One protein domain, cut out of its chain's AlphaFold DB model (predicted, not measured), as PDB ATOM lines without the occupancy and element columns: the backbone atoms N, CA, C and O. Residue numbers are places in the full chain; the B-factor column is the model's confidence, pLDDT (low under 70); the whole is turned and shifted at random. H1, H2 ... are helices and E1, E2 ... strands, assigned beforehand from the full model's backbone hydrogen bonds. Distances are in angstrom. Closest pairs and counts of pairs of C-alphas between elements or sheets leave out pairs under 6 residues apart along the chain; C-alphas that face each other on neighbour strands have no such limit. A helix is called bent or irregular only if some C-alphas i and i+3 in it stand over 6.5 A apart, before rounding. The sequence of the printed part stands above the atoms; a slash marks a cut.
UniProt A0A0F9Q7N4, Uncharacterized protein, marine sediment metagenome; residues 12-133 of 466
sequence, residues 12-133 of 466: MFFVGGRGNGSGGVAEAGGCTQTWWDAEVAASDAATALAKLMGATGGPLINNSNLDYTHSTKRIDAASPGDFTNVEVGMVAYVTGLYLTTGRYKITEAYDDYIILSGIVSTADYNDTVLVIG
ATOM      1  N   MET A  12       1.906 -28.784  47.772       97.75
ATOM      2  CA  MET A  12       3.147 -29.131  47.095       97.75
ATOM      3  C   MET A  12       3.658 -27.961  46.257       97.75
ATOM      4  O   MET A  12       2.928 -27.375  45.455       97.75
ATOM      5  N   PHE A  13       4.941 -27.667  46.415       97.94
ATOM      6  CA  PHE A  13       5.662 -26.633  45.691       97.94
ATOM      7  C   PHE A  13       6.920 -27.205  45.060       97.94
ATOM      8  O   PHE A  13       7.438 -28.238  45.487       97.94
ATOM      9  N   PHE A  14       7.424 -26.500  44.056       97.69
ATOM     10  CA  PHE A  14       8.577 -26.917  43.276       97.69
ATOM     11  C   PHE A  14       9.621 -25.810  43.255       97.69
ATOM     12  O   PHE A  14       9.269 -24.637  43.337       97.69
ATOM     13  N   VAL A  15      10.888 -26.181  43.141       97.38
ATOM     14  CA  VAL A  15      12.034 -25.293  42.949       97.38
ATOM     15  C   VAL A  15      12.822 -25.835  41.764       97.38
ATOM     16  O   VAL A  15      13.132 -27.028  41.727       97.38
ATOM     17  N   GLY A  16      13.125 -24.965  40.803       91.94
ATOM     18  CA  GLY A  16      13.695 -25.377  39.522       91.94
ATOM     19  C   GLY A  16      12.652 -25.917  38.537       91.94
ATOM     20  O   GLY A  16      11.551 -26.332  38.899       91.94
ATOM     21  N   GLY A  17      12.976 -25.825  37.251       84.19
ATOM     22  CA  GLY A  17      12.116 -26.218  36.142       84.19
ATOM     23  C   GLY A  17      12.270 -27.672  35.716       84.19
ATOM     24  O   GLY A  17      13.073 -28.431  36.254       84.19
ATOM     25  N   ARG A  18      11.534 -28.068  34.673       81.19
ATOM     26  CA  ARG A  18      11.621 -29.425  34.119       81.19
ATOM     27  C   ARG A  18      13.011 -29.621  33.498       81.19
ATOM     28  O   ARG A  18      13.358 -28.953  32.531       81.19
ATOM     29  N   GLY A  19      13.810 -30.531  34.059       66.94
ATOM     30  CA  GLY A  19      15.169 -30.813  33.579       66.94
ATOM     31  C   GLY A  19      16.197 -29.715  33.889       66.94
ATOM     32  O   GLY A  19      16.964 -29.342  33.005       66.94
ATOM     33  N   ASN A  20      16.222 -29.210  35.127       64.25
ATOM     34  CA  ASN A  20      17.185 -28.220  35.643       64.25
ATOM     35  C   ASN A  20      17.081 -26.809  35.024       64.25
ATOM     36  O   ASN A  20      18.045 -26.044  35.041       64.25
ATOM     37  N   GLY A  21      15.922 -26.436  34.472       69.12
ATOM     38  CA  GLY A  21      15.681 -25.066  34.004       69.12
ATOM     39  C   GLY A  21      15.618 -24.053  35.159       69.12
ATOM     40  O   GLY A  21      15.075 -24.356  36.215       69.12
ATOM     41  N   SER A  22      16.125 -22.833  34.965       73.19
ATOM     42  CA  SER A  22      16.128 -21.754  35.975       73.19
ATOM     43  C   SER A  22      14.998 -20.725  35.802       73.19
ATOM     44  O   SER A  22      15.047 -19.636  36.366       73.19
ATOM     45  N   GLY A  23      13.963 -21.042  35.020       81.69
ATOM     46  CA  GLY A  23      12.861 -20.128  34.691       81.69
ATOM     47  C   GLY A  23      11.770 -20.014  35.757       81.69
ATOM     48  O   GLY A  23      10.668 -19.578  35.431       81.69
ATOM     49  N   GLY A  24      12.046 -20.431  36.994       89.50
ATOM     50  CA  GLY A  24      11.130 -20.245  38.118       89.50
ATOM     51  C   GLY A  24      10.906 -18.767  38.455       89.50
ATOM     52  O   GLY A  24      11.589 -17.872  37.956       89.50
ATOM     53  N   VAL A  25       9.953 -18.504  39.343       95.00
ATOM     54  CA  VAL A  25       9.584 -17.156  39.806       95.00
ATOM     55  C   VAL A  25       9.778 -17.023  41.314       95.00
ATOM     56  O   VAL A  25       9.847 -18.016  42.026       95.00
ATOM     57  N   ALA A  26       9.859 -15.800  41.838       94.94
ATOM     58  CA  ALA A  26       9.951 -15.600  43.288       94.94
ATOM     59  C   ALA A  26       8.665 -16.018  44.026       94.94
ATOM     60  O   ALA A  26       8.717 -16.389  45.194       94.94
ATOM     61  N   GLU A  27       7.520 -15.974  43.338       94.94
ATOM     62  CA  GLU A  27       6.207 -16.246  43.914       94.94
ATOM     63  C   GLU A  27       5.463 -17.308  43.100       94.94
ATOM     64  O   GLU A  27       4.658 -16.995  42.231       94.94
ATOM     65  N   ALA A  28       5.760 -18.582  43.363       95.81
ATOM     66  CA  ALA A  28       5.104 -19.699  42.686       95.81
ATOM     67  C   ALA A  28       3.788 -20.104  43.369       95.81
ATOM     68  O   ALA A  28       3.629 -19.959  44.591       95.81
ATOM     69  N   GLY A  29       2.869 -20.639  42.561       93.50
ATOM     70  CA  GLY A  29       1.558 -21.120  42.979       93.50
ATOM     71  C   GLY A  29       1.594 -22.547  43.524       93.50
ATOM     72  O   GLY A  29       1.134 -22.770  44.633       93.50
ATOM     73  N   GLY A  30       2.200 -23.502  42.812       96.06
ATOM     74  CA  GLY A  30       2.185 -24.919  43.207       96.06
ATOM     75  C   GLY A  30       0.794 -25.567  43.105       96.06
ATOM     76  O   GLY A  30      -0.059 -25.125  42.334       96.06
ATOM     77  N   CYS A  31       0.559 -26.636  43.868       97.56
ATOM     78  CA  CYS A  31      -0.710 -27.374  43.875       97.56
ATOM     79  C   CYS A  31      -1.024 -27.985  45.248       97.56
ATOM     80  O   CYS A  31      -0.215 -27.954  46.176       97.56
ATOM     81  N   THR A  32      -2.219 -28.546  45.393       97.06
ATOM     82  CA  THR A  32      -2.568 -29.415  46.525       97.06
ATOM     83  C   THR A  32      -2.012 -30.826  46.315       97.06
ATOM     84  O   THR A  32      -1.914 -31.303  45.185       97.06
ATOM     85  N   GLN A  33      -1.692 -31.529  47.404       96.50
ATOM     86  CA  GLN A  33      -1.267 -32.933  47.349       96.50
ATOM     87  C   GLN A  33      -2.346 -33.815  46.714       96.50
ATOM     88  O   GLN A  33      -2.026 -34.713  45.947       96.50
ATOM     89  N   THR A  34      -3.624 -33.544  46.993       96.44
ATOM     90  CA  THR A  34      -4.740 -34.305  46.420       96.44
ATOM     91  C   THR A  34      -4.799 -34.179  44.901       96.44
ATOM     92  O   THR A  34      -4.998 -35.188  44.229       96.44
ATOM     93  N   TRP A  35      -4.590 -32.975  44.355       97.50
ATOM     94  CA  TRP A  35      -4.481 -32.787  42.907       97.50
ATOM     95  C   TRP A  35      -3.275 -33.540  42.341       97.50
ATOM     96  O   TRP A  35      -3.424 -34.304  41.391       97.50
ATOM     97  N   TRP A  36      -2.103 -33.398  42.969       97.81
ATOM     98  CA  TRP A  36      -0.888 -34.078  42.517       97.81
ATOM     99  C   TRP A  36      -1.056 -35.600  42.476       97.81
ATOM    100  O   TRP A  36      -0.791 -36.221  41.451       97.81
ATOM    101  N   ASP A  37      -1.539 -36.204  43.562       97.62
ATOM    102  CA  ASP A  37      -1.723 -37.653  43.651       97.62
ATOM    103  C   ASP A  37      -2.722 -38.163  42.603       97.62
ATOM    104  O   ASP A  37      -2.495 -39.212  41.995       97.62
ATOM    105  N   ALA A  38      -3.804 -37.416  42.357       98.06
ATOM    106  CA  ALA A  38      -4.787 -37.750  41.331       98.06
ATOM    107  C   ALA A  38      -4.186 -37.695  39.917       98.06
ATOM    108  O   ALA A  38      -4.362 -38.639  39.144       98.06
ATOM    109  N   GLU A  39      -3.433 -36.643  39.590       98.06
ATOM    110  CA  GLU A  39      -2.809 -36.481  38.273       98.06
ATOM    111  C   GLU A  39      -1.708 -37.514  38.010       98.06
ATOM    112  O   GLU A  39      -1.638 -38.086  36.917       98.06
ATOM    113  N   VAL A  40      -0.890 -37.819  39.024       97.56
ATOM    114  CA  VAL A  40       0.132 -38.872  38.939       97.56
ATOM    115  C   VAL A  40      -0.507 -40.244  38.747       97.56
ATOM    116  O   VAL A  40      -0.012 -41.035  37.946       97.56
ATOM    117  N   ALA A  41      -1.602 -40.537  39.453       97.94
ATOM    118  CA  ALA A  41      -2.315 -41.802  39.305       97.94
ATOM    119  C   ALA A  41      -3.007 -41.932  37.938       97.94
ATOM    120  O   ALA A  41      -3.094 -43.036  37.400       97.94
ATOM    121  N   ALA A  42      -3.509 -40.825  37.384       98.12
ATOM    122  CA  ALA A  42      -4.190 -40.806  36.094       98.12
ATOM    123  C   ALA A  42      -3.228 -40.877  34.897       98.12
ATOM    124  O   ALA A  42      -3.600 -41.407  33.849       98.12
ATOM    125  N   SER A  43      -2.013 -40.338  35.034       96.94
ATOM    126  CA  SER A  43      -1.042 -40.231  33.942       96.94
ATOM    127  C   SER A  43       0.352 -40.698  34.367       96.94
ATOM    128  O   SER A  43       0.676 -41.874  34.217       96.94
ATOM    129  N   ASP A  44       1.170 -39.785  34.881       96.88
ATOM    130  CA  ASP A  44       2.445 -40.009  35.553       96.88
ATOM    131  C   ASP A  44       2.944 -38.673  36.143       96.88
ATOM    132  O   ASP A  44       2.377 -37.601  35.911       96.88
ATOM    133  N   ALA A  45       4.041 -38.709  36.905       96.19
ATOM    134  CA  ALA A  45       4.629 -37.499  37.484       96.19
ATOM    135  C   ALA A  45       5.164 -36.511  36.437       96.19
ATOM    136  O   ALA A  45       5.188 -35.308  36.695       96.19
ATOM    137  N   ALA A  46       5.581 -36.982  35.258       96.25
ATOM    138  CA  ALA A  46       6.119 -36.113  34.214       96.25
ATOM    139  C   ALA A  46       5.020 -35.256  33.575       96.25
ATOM    140  O   ALA A  46       5.215 -34.062  33.338       96.25
ATOM    141  N   THR A  47       3.870 -35.870  33.322       96.94
ATOM    142  CA  THR A  47       2.670 -35.267  32.748       96.94
ATOM    143  C   THR A  47       2.004 -34.341  33.759       96.94
ATOM    144  O   THR A  47       1.713 -33.198  33.411       96.94
ATOM    145  N   ALA A  48       1.873 -34.757  35.025       97.38
ATOM    146  CA  ALA A  48       1.390 -33.886  36.100       97.38
ATOM    147  C   ALA A  48       2.258 -32.619  36.238       97.38
ATOM    148  O   ALA A  48       1.748 -31.499  36.284       97.38
ATOM    149  N   LEU A  49       3.590 -32.766  36.211       96.25
ATOM    150  CA  LEU A  49       4.504 -31.623  36.263       96.25
ATOM    151  C   LEU A  49       4.376 -30.722  35.024       96.25
ATOM    152  O   LEU A  49       4.405 -29.501  35.145       96.25
ATOM    153  N   ALA A  50       4.198 -31.309  33.836       96.44
ATOM    154  CA  ALA A  50       3.981 -30.572  32.592       96.44
ATOM    155  C   ALA A  50       2.683 -29.753  32.592       96.44
ATOM    156  O   ALA A  50       2.651 -28.688  31.980       96.44
ATOM    157  N   LYS A  51       1.639 -30.240  33.272       97.12
ATOM    158  CA  LYS A  51       0.397 -29.493  33.488       97.12
ATOM    159  C   LYS A  51       0.573 -28.336  34.460       97.12
ATOM    160  O   LYS A  51      -0.133 -27.352  34.324       97.12
ATOM    161  N   LEU A  52       1.483 -28.444  35.430       97.00
ATOM    162  CA  LEU A  52       1.642 -27.454  36.499       97.00
ATOM    163  C   LEU A  52       2.597 -26.305  36.149       97.00
ATOM    164  O   LEU A  52       2.510 -25.226  36.733       97.00
ATOM    165  N   MET A  53       3.555 -26.526  35.249       96.00
ATOM    166  CA  MET A  53       4.569 -25.526  34.914       96.00
ATOM    167  C   MET A  53       5.106 -25.680  33.492       96.00
ATOM    168  O   MET A  53       5.168 -26.776  32.928       96.00
ATOM    169  N   GLY A  54       5.580 -24.564  32.937       92.44
ATOM    170  CA  GLY A  54       6.310 -24.548  31.676       92.44
ATOM    171  C   GLY A  54       7.611 -25.355  31.747       92.44
ATOM    172  O   GLY A  54       8.124 -25.670  32.820       92.44
ATOM    173  N   ALA A  55       8.193 -25.666  30.584       88.12
ATOM    174  CA  ALA A  55       9.423 -26.461  30.495       88.12
ATOM    175  C   ALA A  55      10.578 -25.886  31.338       88.12
ATOM    176  O   ALA A  55      11.323 -26.629  31.961       88.12
ATOM    177  N   THR A  56      10.690 -24.562  31.429       88.50
ATOM    178  CA  THR A  56      11.731 -23.893  32.220       88.50
ATOM    179  C   THR A  56      11.375 -23.720  33.698       88.50
ATOM    180  O   THR A  56      12.173 -23.147  34.430       88.50
ATOM    181  N   GLY A  57      10.215 -24.202  34.159       93.38
ATOM    182  CA  GLY A  57       9.703 -23.971  35.518       93.38
ATOM    183  C   GLY A  57       8.846 -22.714  35.660       93.38
ATOM    184  O   GLY A  57       8.353 -22.433  36.750       93.38
ATOM    185  N   GLY A  58       8.640 -21.972  34.568       95.81
ATOM    186  CA  GLY A  58       7.757 -20.810  34.561       95.81
ATOM    187  C   GLY A  58       6.312 -21.183  34.920       95.81
ATOM    188  O   GLY A  58       5.880 -22.309  34.645       95.81
ATOM    189  N   PRO A  59       5.558 -20.264  35.538       96.62
ATOM    190  CA  PRO A  59       4.153 -20.487  35.850       96.62
ATOM    191  C   PRO A  59       3.303 -20.608  34.585       96.62
ATOM    192  O   PRO A  59       3.686 -20.128  33.518       96.62
ATOM    193  N   LEU A  60       2.137 -21.242  34.720       96.00
ATOM    194  CA  LEU A  60       1.144 -21.319  33.644       96.00
ATOM    195  C   LEU A  60       0.555 -19.939  33.371       96.00
ATOM    196  O   LEU A  60       0.419 -19.537  32.222       96.00
ATOM    197  N   ILE A  61       0.252 -19.226  34.457       97.00
ATOM    198  CA  ILE A  61      -0.289 -17.873  34.446       97.00
ATOM    199  C   ILE A  61       0.620 -16.983  35.272       97.00
ATOM    200  O   ILE A  61       0.969 -17.336  36.399       97.00
ATOM    201  N   ASN A  62       0.969 -15.824  34.726       96.38
ATOM    202  CA  ASN A  62       1.664 -14.756  35.431       96.38
ATOM    203  C   ASN A  62       1.147 -13.418  34.911       96.38
ATOM    204  O   ASN A  62       1.776 -12.772  34.073       96.38
ATOM    205  N   ASN A  63      -0.045 -13.062  35.378       96.50
ATOM    206  CA  ASN A  63      -0.770 -11.894  34.907       96.50
ATOM    207  C   ASN A  63      -0.852 -10.844  36.016       96.50
ATOM    208  O   ASN A  63      -0.786 -11.140  37.209       96.50
ATOM    209  N   SER A  64      -1.004  -9.595  35.598       96.00
ATOM    210  CA  SER A  64      -1.199  -8.446  36.478       96.00
ATOM    211  C   SER A  64      -2.371  -7.617  35.977       96.00
ATOM    212  O   SER A  64      -2.712  -7.696  34.797       96.00
ATOM    213  N   ASN A  65      -2.947  -6.804  36.863       94.19
ATOM    214  CA  ASN A  65      -4.121  -5.977  36.579       94.19
ATOM    215  C   ASN A  65      -5.356  -6.809  36.193       94.19
ATOM    216  O   ASN A  65      -6.064  -6.474  35.246       94.19
ATOM    217  N   LEU A  66      -5.570  -7.927  36.893       96.19
ATOM    218  CA  LEU A  66      -6.786  -8.725  36.757       96.19
ATOM    219  C   LEU A  66      -7.898  -8.183  37.658       96.19
ATOM    220  O   LEU A  66      -7.641  -7.695  38.768       96.19
ATOM    221  N   ASP A  67      -9.133  -8.346  37.193       96.62
ATOM    222  CA  ASP A  67     -10.326  -7.993  37.949       96.62
ATOM    223  C   ASP A  67     -10.654  -9.096  38.963       96.62
ATOM    224  O   ASP A  67     -10.817 -10.266  38.619       96.62
ATOM    225  N   TYR A  68     -10.744  -8.718  40.235       96.94
ATOM    226  CA  TYR A  68     -11.229  -9.541  41.330       96.94
ATOM    227  C   TYR A  68     -12.613  -9.061  41.770       96.94
ATOM    228  O   TYR A  68     -12.786  -7.899  42.142       96.94
ATOM    229  N   THR A  69     -13.576  -9.980  41.816       96.69
ATOM    230  CA  THR A  69     -14.931  -9.735  42.319       96.69
ATOM    231  C   THR A  69     -15.101 -10.339  43.715       96.69
ATOM    232  O   THR A  69     -15.087 -11.560  43.892       96.69
ATOM    233  N   HIS A  70     -15.321  -9.499  44.728       93.75
ATOM    234  CA  HIS A  70     -15.426  -9.886  46.136       93.75
ATOM    235  C   HIS A  70     -16.607 -10.810  46.427       93.75
ATOM    236  O   HIS A  70     -16.444 -11.799  47.144       93.75
ATOM    237  N   SER A  71     -17.780 -10.504  45.870       93.56
ATOM    238  CA  SER A  71     -19.015 -11.244  46.166       93.56
ATOM    239  C   SER A  71     -18.946 -12.722  45.766       93.56
ATOM    240  O   SER A  71     -19.560 -13.569  46.414       93.56
ATOM    241  N   THR A  72     -18.166 -13.035  44.734       94.75
ATOM    242  CA  THR A  72     -17.999 -14.381  44.174       94.75
ATOM    243  C   THR A  72     -16.611 -14.963  44.416       94.75
ATOM    244  O   THR A  72     -16.392 -16.128  44.099       94.75
ATOM    245  N   LYS A  73     -15.677 -14.186  44.984       94.75
ATOM    246  CA  LYS A  73     -14.256 -14.552  45.134       94.75
ATOM    247  C   LYS A  73     -13.614 -14.965  43.804       94.75
ATOM    248  O   LYS A  73     -12.800 -15.890  43.747       94.75
ATOM    249  N   ARG A  74     -14.032 -14.292  42.736       96.44
ATOM    250  CA  ARG A  74     -13.689 -14.597  41.346       96.44
ATOM    251  C   ARG A  74     -12.536 -13.721  40.884       96.44
ATOM    252  O   ARG A  74     -12.531 -12.541  41.214       96.44
ATOM    253  N   ILE A  75     -11.614 -14.284  40.108       97.31
ATOM    254  CA  ILE A  75     -10.661 -13.511  39.303       97.31
ATOM    255  C   ILE A  75     -10.973 -13.765  37.834       97.31
ATOM    256  O   ILE A  75     -11.030 -14.920  37.407       97.31
ATOM    257  N   ASP A  76     -11.183 -12.691  37.087       97.44
ATOM    258  CA  ASP A  76     -11.455 -12.711  35.656       97.44
ATOM    259  C   ASP A  76     -10.161 -12.729  34.839       97.44
ATOM    260  O   ASP A  76      -9.155 -12.114  35.202       97.44
ATOM    261  N   ALA A  77     -10.191 -13.461  33.730       94.94
ATOM    262  CA  ALA A  77      -9.117 -13.485  32.755       94.94
ATOM    263  C   ALA A  77      -8.971 -12.117  32.070       94.94
ATOM    264  O   ALA A  77      -9.956 -11.419  31.830       94.94
ATOM    265  N   ALA A  78      -7.743 -11.754  31.690       93.06
ATOM    266  CA  ALA A  78      -7.517 -10.541  30.903       93.06
ATOM    267  C   ALA A  78      -7.996 -10.729  29.455       93.06
ATOM    268  O   ALA A  78      -8.328  -9.763  28.763       93.06
ATOM    269  N   SER A  79      -8.001 -11.968  28.966       94.25
ATOM    270  CA  SER A  79      -8.514 -12.362  27.657       94.25
ATOM    271  C   SER A  79      -9.173 -13.744  27.713       94.25
ATOM    272  O   SER A  79      -8.739 -14.594  28.492       94.25
ATOM    273  N   PRO A  80     -10.204 -14.008  26.885       92.25
ATOM    274  CA  PRO A  80     -10.847 -15.314  26.862       92.25
ATOM    275  C   PRO A  80      -9.853 -16.447  26.603       92.25
ATOM    276  O   PRO A  80      -9.064 -16.378  25.656       92.25
ATOM    277  N   GLY A  81      -9.906 -17.488  27.433       92.56
ATOM    278  CA  GLY A  81      -9.011 -18.639  27.342       92.56
ATOM    279  C   GLY A  81      -7.693 -18.521  28.111       92.56
ATOM    280  O   GLY A  81      -6.945 -19.503  28.114       92.56
ATOM    281  N   ASP A  82      -7.399 -17.407  28.797       93.12
ATOM    282  CA  ASP A  82      -6.175 -17.306  29.613       93.12
ATOM    283  C   ASP A  82      -6.074 -18.462  30.619       93.12
ATOM    284  O   ASP A  82      -4.982 -18.952  30.882       93.12
ATOM    285  N   PHE A  83      -7.200 -18.962  31.136       97.19
ATOM    286  CA  PHE A  83      -7.230 -20.021  32.144       97.19
ATOM    287  C   PHE A  83      -7.487 -21.438  31.597       97.19
ATOM    288  O   PHE A  83      -7.714 -22.348  32.387       97.19
ATOM    289  N   THR A  84      -7.376 -21.672  30.283       95.81
ATOM    290  CA  THR A  84      -7.709 -22.972  29.639       95.81
ATOM    291  C   THR A  84      -7.011 -24.197  30.263       95.81
ATOM    292  O   THR A  84      -7.543 -25.303  30.240       95.81
ATOM    293  N   ASN A  85      -5.805 -24.027  30.821       96.00
ATOM    294  CA  ASN A  85      -5.024 -25.117  31.433       96.00
ATOM    295  C   ASN A  85      -5.034 -25.097  32.970       96.00
ATOM    296  O   ASN A  85      -4.239 -25.792  33.602       96.00
ATOM    297  N   VAL A  86      -5.872 -24.261  33.580       97.88
ATOM    298  CA  VAL A  86      -5.990 -24.167  35.034       97.88
ATOM    299  C   VAL A  86      -6.987 -25.209  35.527       97.88
ATOM    300  O   VAL A  86      -8.098 -25.313  35.016       97.88
ATOM    301  N   GLU A  87      -6.608 -25.962  36.558       98.00
ATOM    302  CA  GLU A  87      -7.435 -27.032  37.120       98.00
ATOM    303  C   GLU A  87      -7.761 -26.786  38.603       98.00
ATOM    304  O   GLU A  87      -7.002 -26.159  39.352       98.00
ATOM    305  N   VAL A  88      -8.901 -27.317  39.053       97.31
ATOM    306  CA  VAL A  88      -9.289 -27.316  40.472       97.31
ATOM    307  C   VAL A  88      -8.247 -28.077  41.290       97.31
ATOM    308  O   VAL A  88      -7.905 -29.209  40.970       97.31
ATOM    309  N   GLY A  89      -7.776 -27.476  42.384       95.38
ATOM    310  CA  GLY A  89      -6.718 -28.049  43.224       95.38
ATOM    311  C   GLY A  89      -5.305 -27.564  42.894       95.38
ATOM    312  O   GLY A  89      -4.402 -27.791  43.706       95.38
ATOM    313  N   MET A  90      -5.113 -26.821  41.798       97.38
ATOM    314  CA  MET A  90      -3.955 -25.935  41.658       97.38
ATOM    315  C   MET A  90      -4.033 -24.786  42.674       97.38
ATOM    316  O   MET A  90      -5.096 -24.466  43.224       97.38
ATOM    317  N   VAL A  91      -2.887 -24.168  42.948       96.06
ATOM    318  CA  VAL A  91      -2.769 -23.075  43.913       96.06
ATOM    319  C   VAL A  91      -2.349 -21.797  43.190       96.06
ATOM    320  O   VAL A  91      -1.433 -21.786  42.368       96.06
ATOM    321  N   ALA A  92      -3.047 -20.714  43.514       96.25
ATOM    322  CA  ALA A  92      -2.830 -19.372  43.010       96.25
ATOM    323  C   ALA A  92      -2.106 -18.527  44.062       96.25
ATOM    324  O   ALA A  92      -2.622 -18.343  45.163       96.25
ATOM    325  N   TYR A  93      -0.944 -17.972  43.736       96.19
ATOM    326  CA  TYR A  93      -0.405 -16.841  44.485       96.19
ATOM    327  C   TYR A  93      -1.096 -15.558  44.014       96.19
ATOM    328  O   TYR A  93      -1.129 -15.275  42.817       96.19
ATOM    329  N   VAL A  94      -1.650 -14.797  44.955       95.69
ATOM    330  CA  VAL A  94      -2.412 -13.575  44.685       95.69
ATOM    331  C   VAL A  94      -1.860 -12.429  45.516       95.69
ATOM    332  O   VAL A  94      -1.613 -12.586  46.713       95.69
ATOM    333  N   THR A  95      -1.712 -11.261  44.897       95.31
ATOM    334  CA  THR A  95      -1.432  -9.997  45.587       95.31
ATOM    335  C   THR A  95      -2.181  -8.840  44.922       95.31
ATOM    336  O   THR A  95      -2.494  -8.906  43.740       95.31
ATOM    337  N   GLY A  96      -2.474  -7.785  45.678       92.50
ATOM    338  CA  GLY A  96      -3.160  -6.572  45.215       92.50
ATOM    339  C   GLY A  96      -3.249  -5.561  46.359       92.50
ATOM    340  O   GLY A  96      -3.060  -5.951  47.513       92.50
ATOM    341  N   LEU A  97      -3.516  -4.281  46.082       88.00
ATOM    342  CA  LEU A  97      -3.458  -3.199  47.083       88.00
ATOM    343  C   LEU A  97      -4.371  -3.435  48.297       88.00
ATOM    344  O   LEU A  97      -4.081  -2.973  49.401       88.00
ATOM    345  N   TYR A  98      -5.459  -4.174  48.100       86.62
ATOM    346  CA  TYR A  98      -6.484  -4.413  49.115       86.62
ATOM    347  C   TYR A  98      -6.920  -5.880  49.216       86.62
ATOM    348  O   TYR A  98      -7.933  -6.202  49.844       86.62
ATOM    349  N   LEU A  99      -6.154  -6.775  48.596       89.75
ATOM    350  CA  LEU A  99      -6.279  -8.210  48.790       89.75
ATOM    351  C   LEU A  99      -5.261  -8.637  49.831       89.75
ATOM    352  O   LEU A  99      -4.145  -8.121  49.873       89.75
ATOM    353  N   THR A 100      -5.611  -9.620  50.658       90.81
ATOM    354  CA  THR A 100      -4.558 -10.227  51.467       90.81
ATOM    355  C   THR A 100      -3.620 -10.995  50.543       90.81
ATOM    356  O   THR A 100      -4.038 -11.957  49.899       90.81
ATOM    357  N   THR A 101      -2.354 -10.588  50.478       92.38
ATOM    358  CA  THR A 101      -1.332 -11.345  49.757       92.38
ATOM    359  C   THR A 101      -1.232 -12.756  50.326       92.38
ATOM    360  O   THR A 101      -1.119 -12.935  51.541       92.38
ATOM    361  N   GLY A 102      -1.281 -13.766  49.463       92.56
ATOM    362  CA  GLY A 102      -1.271 -15.149  49.916       92.56
ATOM    363  C   GLY A 102      -1.383 -16.166  48.795       92.56
ATOM    364  O   GLY A 102      -1.412 -15.829  47.614       92.56
ATOM    365  N   ARG A 103      -1.437 -17.436  49.195       93.69
ATOM    366  CA  ARG A 103      -1.636 -18.582  48.308       93.69
ATOM    367  C   ARG A 103      -3.017 -19.159  48.553       93.69
ATOM    368  O   ARG A 103      -3.357 -19.426  49.701       93.69
ATOM    369  N   TYR A 104      -3.780 -19.334  47.482       93.62
ATOM    370  CA  TYR A 104      -5.199 -19.659  47.487       93.62
ATOM    371  C   TYR A 104      -5.471 -20.899  46.632       93.62
ATOM    372  O   TYR A 104      -5.023 -20.970  45.490       93.62
ATOM    373  N   LYS A 105      -6.214 -21.881  47.154       94.44
ATOM    374  CA  LYS A 105      -6.657 -23.035  46.361       94.44
ATOM    375  C   LYS A 105      -7.745 -22.598  45.385       94.44
ATOM    376  O   LYS A 105      -8.718 -21.959  45.801       94.44
ATOM    377  N   ILE A 106      -7.595 -23.017  44.132       96.50
ATOM    378  CA  ILE A 106      -8.595 -22.861  43.077       96.50
ATOM    379  C   ILE A 106      -9.690 -23.907  43.287       96.50
ATOM    380  O   ILE A 106      -9.410 -25.109  43.307       96.50
ATOM    381  N   THR A 107     -10.926 -23.451  43.492       95.69
ATOM    382  CA  THR A 107     -12.097 -24.313  43.730       95.69
ATOM    383  C   THR A 107     -12.951 -24.507  42.489       95.69
ATOM    384  O   THR A 107     -13.593 -25.544  42.363       95.69
ATOM    385  N   GLU A 108     -12.930 -23.539  41.576       97.31
ATOM    386  CA  GLU A 108     -13.560 -23.627  40.261       97.31
ATOM    387  C   GLU A 108     -12.624 -22.997  39.227       97.31
ATOM    388  O   GLU A 108     -11.988 -21.979  39.513       97.31
ATOM    389  N   ALA A 109     -12.536 -23.607  38.046       97.62
ATOM    390  CA  ALA A 109     -11.708 -23.139  36.944       97.62
ATOM    391  C   ALA A 109     -12.496 -23.215  35.632       97.62
ATOM    392  O   ALA A 109     -13.068 -24.255  35.301       97.62
ATOM    393  N   TYR A 110     -12.526 -22.096  34.917       97.69
ATOM    394  CA  TYR A 110     -13.134 -21.917  33.606       97.69
ATOM    395  C   TYR A 110     -12.162 -21.131  32.726       97.69
ATOM    396  O   TYR A 110     -11.305 -20.427  33.249       97.69
ATOM    397  N   ASP A 111     -12.344 -21.173  31.407       96.56
ATOM    398  CA  ASP A 111     -11.468 -20.486  30.444       96.56
ATOM    399  C   ASP A 111     -11.337 -18.972  30.701       96.56
ATOM    400  O   ASP A 111     -10.268 -18.396  30.481       96.56
ATOM    401  N   ASP A 112     -12.406 -18.346  31.206       96.81
ATOM    402  CA  ASP A 112     -12.511 -16.894  31.384       96.81
ATOM    403  C   ASP A 112     -12.413 -16.439  32.848       96.81
ATOM    404  O   ASP A 112     -12.303 -15.243  33.109       96.81
ATOM    405  N   TYR A 113     -12.505 -17.350  33.823       97.62
ATOM    406  CA  TYR A 113     -12.397 -16.991  35.238       97.62
ATOM    407  C   TYR A 113     -12.060 -18.177  36.145       97.62
ATOM    408  O   TYR A 113     -12.305 -19.337  35.823       97.62
ATOM    409  N   ILE A 114     -11.574 -17.860  37.342       98.12
ATOM    410  CA  ILE A 114     -11.369 -18.821  38.430       98.12
ATOM    411  C   ILE A 114     -12.063 -18.350  39.704       98.12
ATOM    412  O   ILE A 114     -12.286 -17.152  39.891       98.12
ATOM    413  N   ILE A 115     -12.351 -19.283  40.611       96.88
ATOM    414  CA  ILE A 115     -12.833 -18.987  41.966       96.88
ATOM    415  C   ILE A 115     -11.844 -19.526  42.994       96.88
ATOM    416  O   ILE A 115     -11.360 -20.657  42.887       96.88
ATOM    417  N   LEU A 116     -11.550 -18.701  44.001       94.56
ATOM    418  CA  LEU A 116     -10.571 -18.989  45.043       94.56
ATOM    419  C   LEU A 116     -11.229 -19.223  46.407       94.56
ATOM    420  O   LEU A 116     -12.113 -18.484  46.849       94.56
ATOM    421  N   SER A 117     -10.726 -20.217  47.136       90.38
ATOM    422  CA  SER A 117     -11.093 -20.436  48.540       90.38
ATOM    423  C   SER A 117     -10.364 -19.472  49.476       90.38
ATOM    424  O   SER A 117      -9.208 -19.129  49.253       90.38
ATOM    425  N   GLY A 118     -11.026 -19.046  50.556       86.31
ATOM    426  CA  GLY A 118     -10.376 -18.359  51.683       86.31
ATOM    427  C   GLY A 118      -9.832 -16.946  51.426       86.31
ATOM    428  O   GLY A 118      -9.358 -16.323  52.373       86.31
ATOM    429  N   ILE A 119      -9.913 -16.410  50.203       88.50
ATOM    430  CA  ILE A 119      -9.510 -15.025  49.934       88.50
ATOM    431  C   ILE A 119     -10.446 -14.048  50.654       88.50
ATOM    432  O   ILE A 119     -11.674 -14.126  50.552       88.50
ATOM    433  N   VAL A 120      -9.842 -13.153  51.436       85.06
ATOM    434  CA  VAL A 120     -10.542 -12.121  52.204       85.06
ATOM    435  C   VAL A 120     -10.291 -10.775  51.538       85.06
ATOM    436  O   VAL A 120      -9.148 -10.361  51.346       85.06
ATOM    437  N   SER A 121     -11.388 -10.105  51.201       87.94
ATOM    438  CA  SER A 121     -11.444  -8.763  50.627       87.94
ATOM    439  C   SER A 121     -12.675  -8.044  51.188       87.94
ATOM    440  O   SER A 121     -13.565  -8.696  51.731       87.94
ATOM    441  N   THR A 122     -12.731  -6.722  51.057       89.88
ATOM    442  CA  THR A 122     -13.907  -5.895  51.365       89.88
ATOM    443  C   THR A 122     -14.559  -5.267  50.129       89.88
ATOM    444  O   THR A 122     -15.605  -4.638  50.275       89.88
ATOM    445  N   ALA A 123     -13.955  -5.381  48.940       92.06
ATOM    446  CA  ALA A 123     -14.460  -4.787  47.698       92.06
ATOM    447  C   ALA A 123     -13.879  -5.463  46.438       92.06
ATOM    448  O   ALA A 123     -13.002  -6.328  46.525       92.06
ATOM    449  N   ASP A 124     -14.397  -5.070  45.279       93.38
ATOM    450  CA  ASP A 124     -13.889  -5.474  43.966       93.38
ATOM    451  C   ASP A 124     -12.648  -4.644  43.597       93.38
ATOM    452  O   ASP A 124     -12.568  -3.465  43.958       93.38
ATOM    453  N   TYR A 125     -11.696  -5.237  42.873       93.19
ATOM    454  CA  TYR A 125     -10.413  -4.606  42.530       93.19
ATOM    455  C   TYR A 125      -9.942  -4.984  41.129       93.19
ATOM    456  O   TYR A 125     -10.298  -6.046  40.643       93.19
ATOM    457  N   ASN A 126      -9.112  -4.147  40.508       91.94
ATOM    458  CA  ASN A 126      -8.590  -4.343  39.149       91.94
ATOM    459  C   ASN A 126      -7.053  -4.323  39.069       91.94
ATOM    460  O   ASN A 126      -6.470  -4.207  37.994       91.94
ATOM    461  N   ASP A 127      -6.380  -4.409  40.214       92.31
ATOM    462  CA  ASP A 127      -4.922  -4.397  40.351       92.31
ATOM    463  C   ASP A 127      -4.382  -5.754  40.831       92.31
ATOM    464  O   ASP A 127      -3.291  -5.850  41.398       92.31
ATOM    465  N   THR A 128      -5.147  -6.826  40.603       92.94
ATOM    466  CA  THR A 128      -4.794  -8.162  41.080       92.94
ATOM    467  C   THR A 128      -3.646  -8.733  40.255       92.94
ATOM    468  O   THR A 128      -3.713  -8.814  39.026       92.94
ATOM    469  N   VAL A 129      -2.588  -9.162  40.934       95.31
ATOM    470  CA  VAL A 129      -1.501  -9.963  40.368       95.31
ATOM    471  C   VAL A 129      -1.738 -11.415  40.743       95.31
ATOM    472  O   VAL A 129      -1.966 -11.731  41.913       95.31
ATOM    473  N   LEU A 130      -1.669 -12.287  39.743       96.75
ATOM    474  CA  LEU A 130      -2.002 -13.698  39.850       96.75
ATOM    475  C   LEU A 130      -0.893 -14.549  39.238       96.75
ATOM    476  O   LEU A 130      -0.553 -14.389  38.063       96.75
ATOM    477  N   VAL A 131      -0.394 -15.503  40.023       97.44
ATOM    478  CA  VAL A 131       0.536 -16.533  39.558       97.44
ATOM    479  C   VAL A 131      -0.033 -17.918  39.853       97.44
ATOM    480  O   VAL A 131      -0.303 -18.237  41.010       97.44
ATOM    481  N   ILE A 132      -0.206 -18.750  38.823       97.38
ATOM    482  CA  ILE A 132      -0.732 -20.121  38.958       97.38
ATOM    483  C   ILE A 132       0.307 -21.126  38.481       97.38
ATOM    484  O   ILE A 132       0.872 -20.995  37.391       97.38
ATOM    485  N   GLY A 133       0.530 -22.150  39.305       95.81
ATOM    486  CA  GLY A 133       1.527 -23.179  39.038       95.81
ATOM    487  C   GLY A 133       2.955 -22.637  39.118       95.81
ATOM    488  O   GLY A 133       3.251 -21.745  39.919       95.81
TER     489      GLY A 133
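Overview. This is residues 12 to 133 of the 466 residues of an uncharacterized protein of marine sediment metagenome (UniProt A0A0F9Q7N4). A small closed barrel of six antiparallel strands, E2 to E7, makes one part of this domain, and beyond one end of it sits a smaller part with two short helices, H1 and H2, and the strand E1. Round the ring the strands run E2, E3, E6, E5, E4, E7 and back to E2, with E2 and E5 sharply bent. The 122 printed residues hold two named helices and seven named strands, in the order E1 H1 H2 E2 E3 E4 E5 E6 E7, of the mixed class. The whole is compact, with a radius of gyration of the C-alphas of 13.9 A and spans of 41 by 28 by 25 A.

Along the chain. Find C-alpha 12 at (3.147, -29.131, 47.095), where E1 begins; it runs to residue 15. Next come H1, residues 33 to 42 and 14.0 A long, and H2, residues 45 to 52 and 10.5 A. Look for C-alpha 61 at (-0.289, -17.873, 34.446), where E2 begins; it runs to residue 69 over 18.5 A and bends by 86 degrees at residue 64. E3 is residues 74 to 76, and E4, residues 91 to 96, spans 16.6 A. E5, residues 99 to 110, spans 21.6 A and bends by 101 degrees at residue 102. E6 is residues 113 to 116, and E7, residues 125 to 132 and 18.6 A long, ends at C-alpha 132, (-0.732, -20.121, 38.958).

Arrangement. Begin with the barrel. E2 pairs with E7 over residues 61 to 68, where N 63 and O 130 are 3.0 A apart, and with E3 over residues 68 to 69, where N 69 and O 74 are 2.8 A apart. E2 and E3 form a hairpin. Between E3 and E6, N 75 and O 114 are 3.0 A apart. E5 and E6 form a hairpin, with N 115 and O 108 at 2.9 A. E4 and E5 form another, with N 94 and O 102 at 2.9 A. E4 and E7 are antiparallel neighbours, with N 93 and O 131 at 2.8 A. The strands E4, E5 and E6 are a meander, each the antiparallel neighbour of the one before. Both E3 E4 E5 E6 and E4 E5 E6 E7 are Greek keys, four strands in a row with three a meander and the first the antiparallel neighbour of the fourth. Neither H1 nor H2 is on the barrel. They touch, with the C-alphas of Glu 39 and Ala 48 closest at 5.4 A, at a steep tilt of 57 degrees, opposite ways. In both, every O i to N i+4 pair is within hydrogen-bond range. E1 pairs with no named strand.

Size, cuts and confidence. The C-alphas of Gly 19 and Thr 122, the two farthest apart, are 42.2 A apart. The printed part has no cut. The links E1 to H1 and E3 to E4 are long, with 17 and 14 residues. The mean pLDDT of the printed part is 93.8, and residues 19 to 21 are under 70.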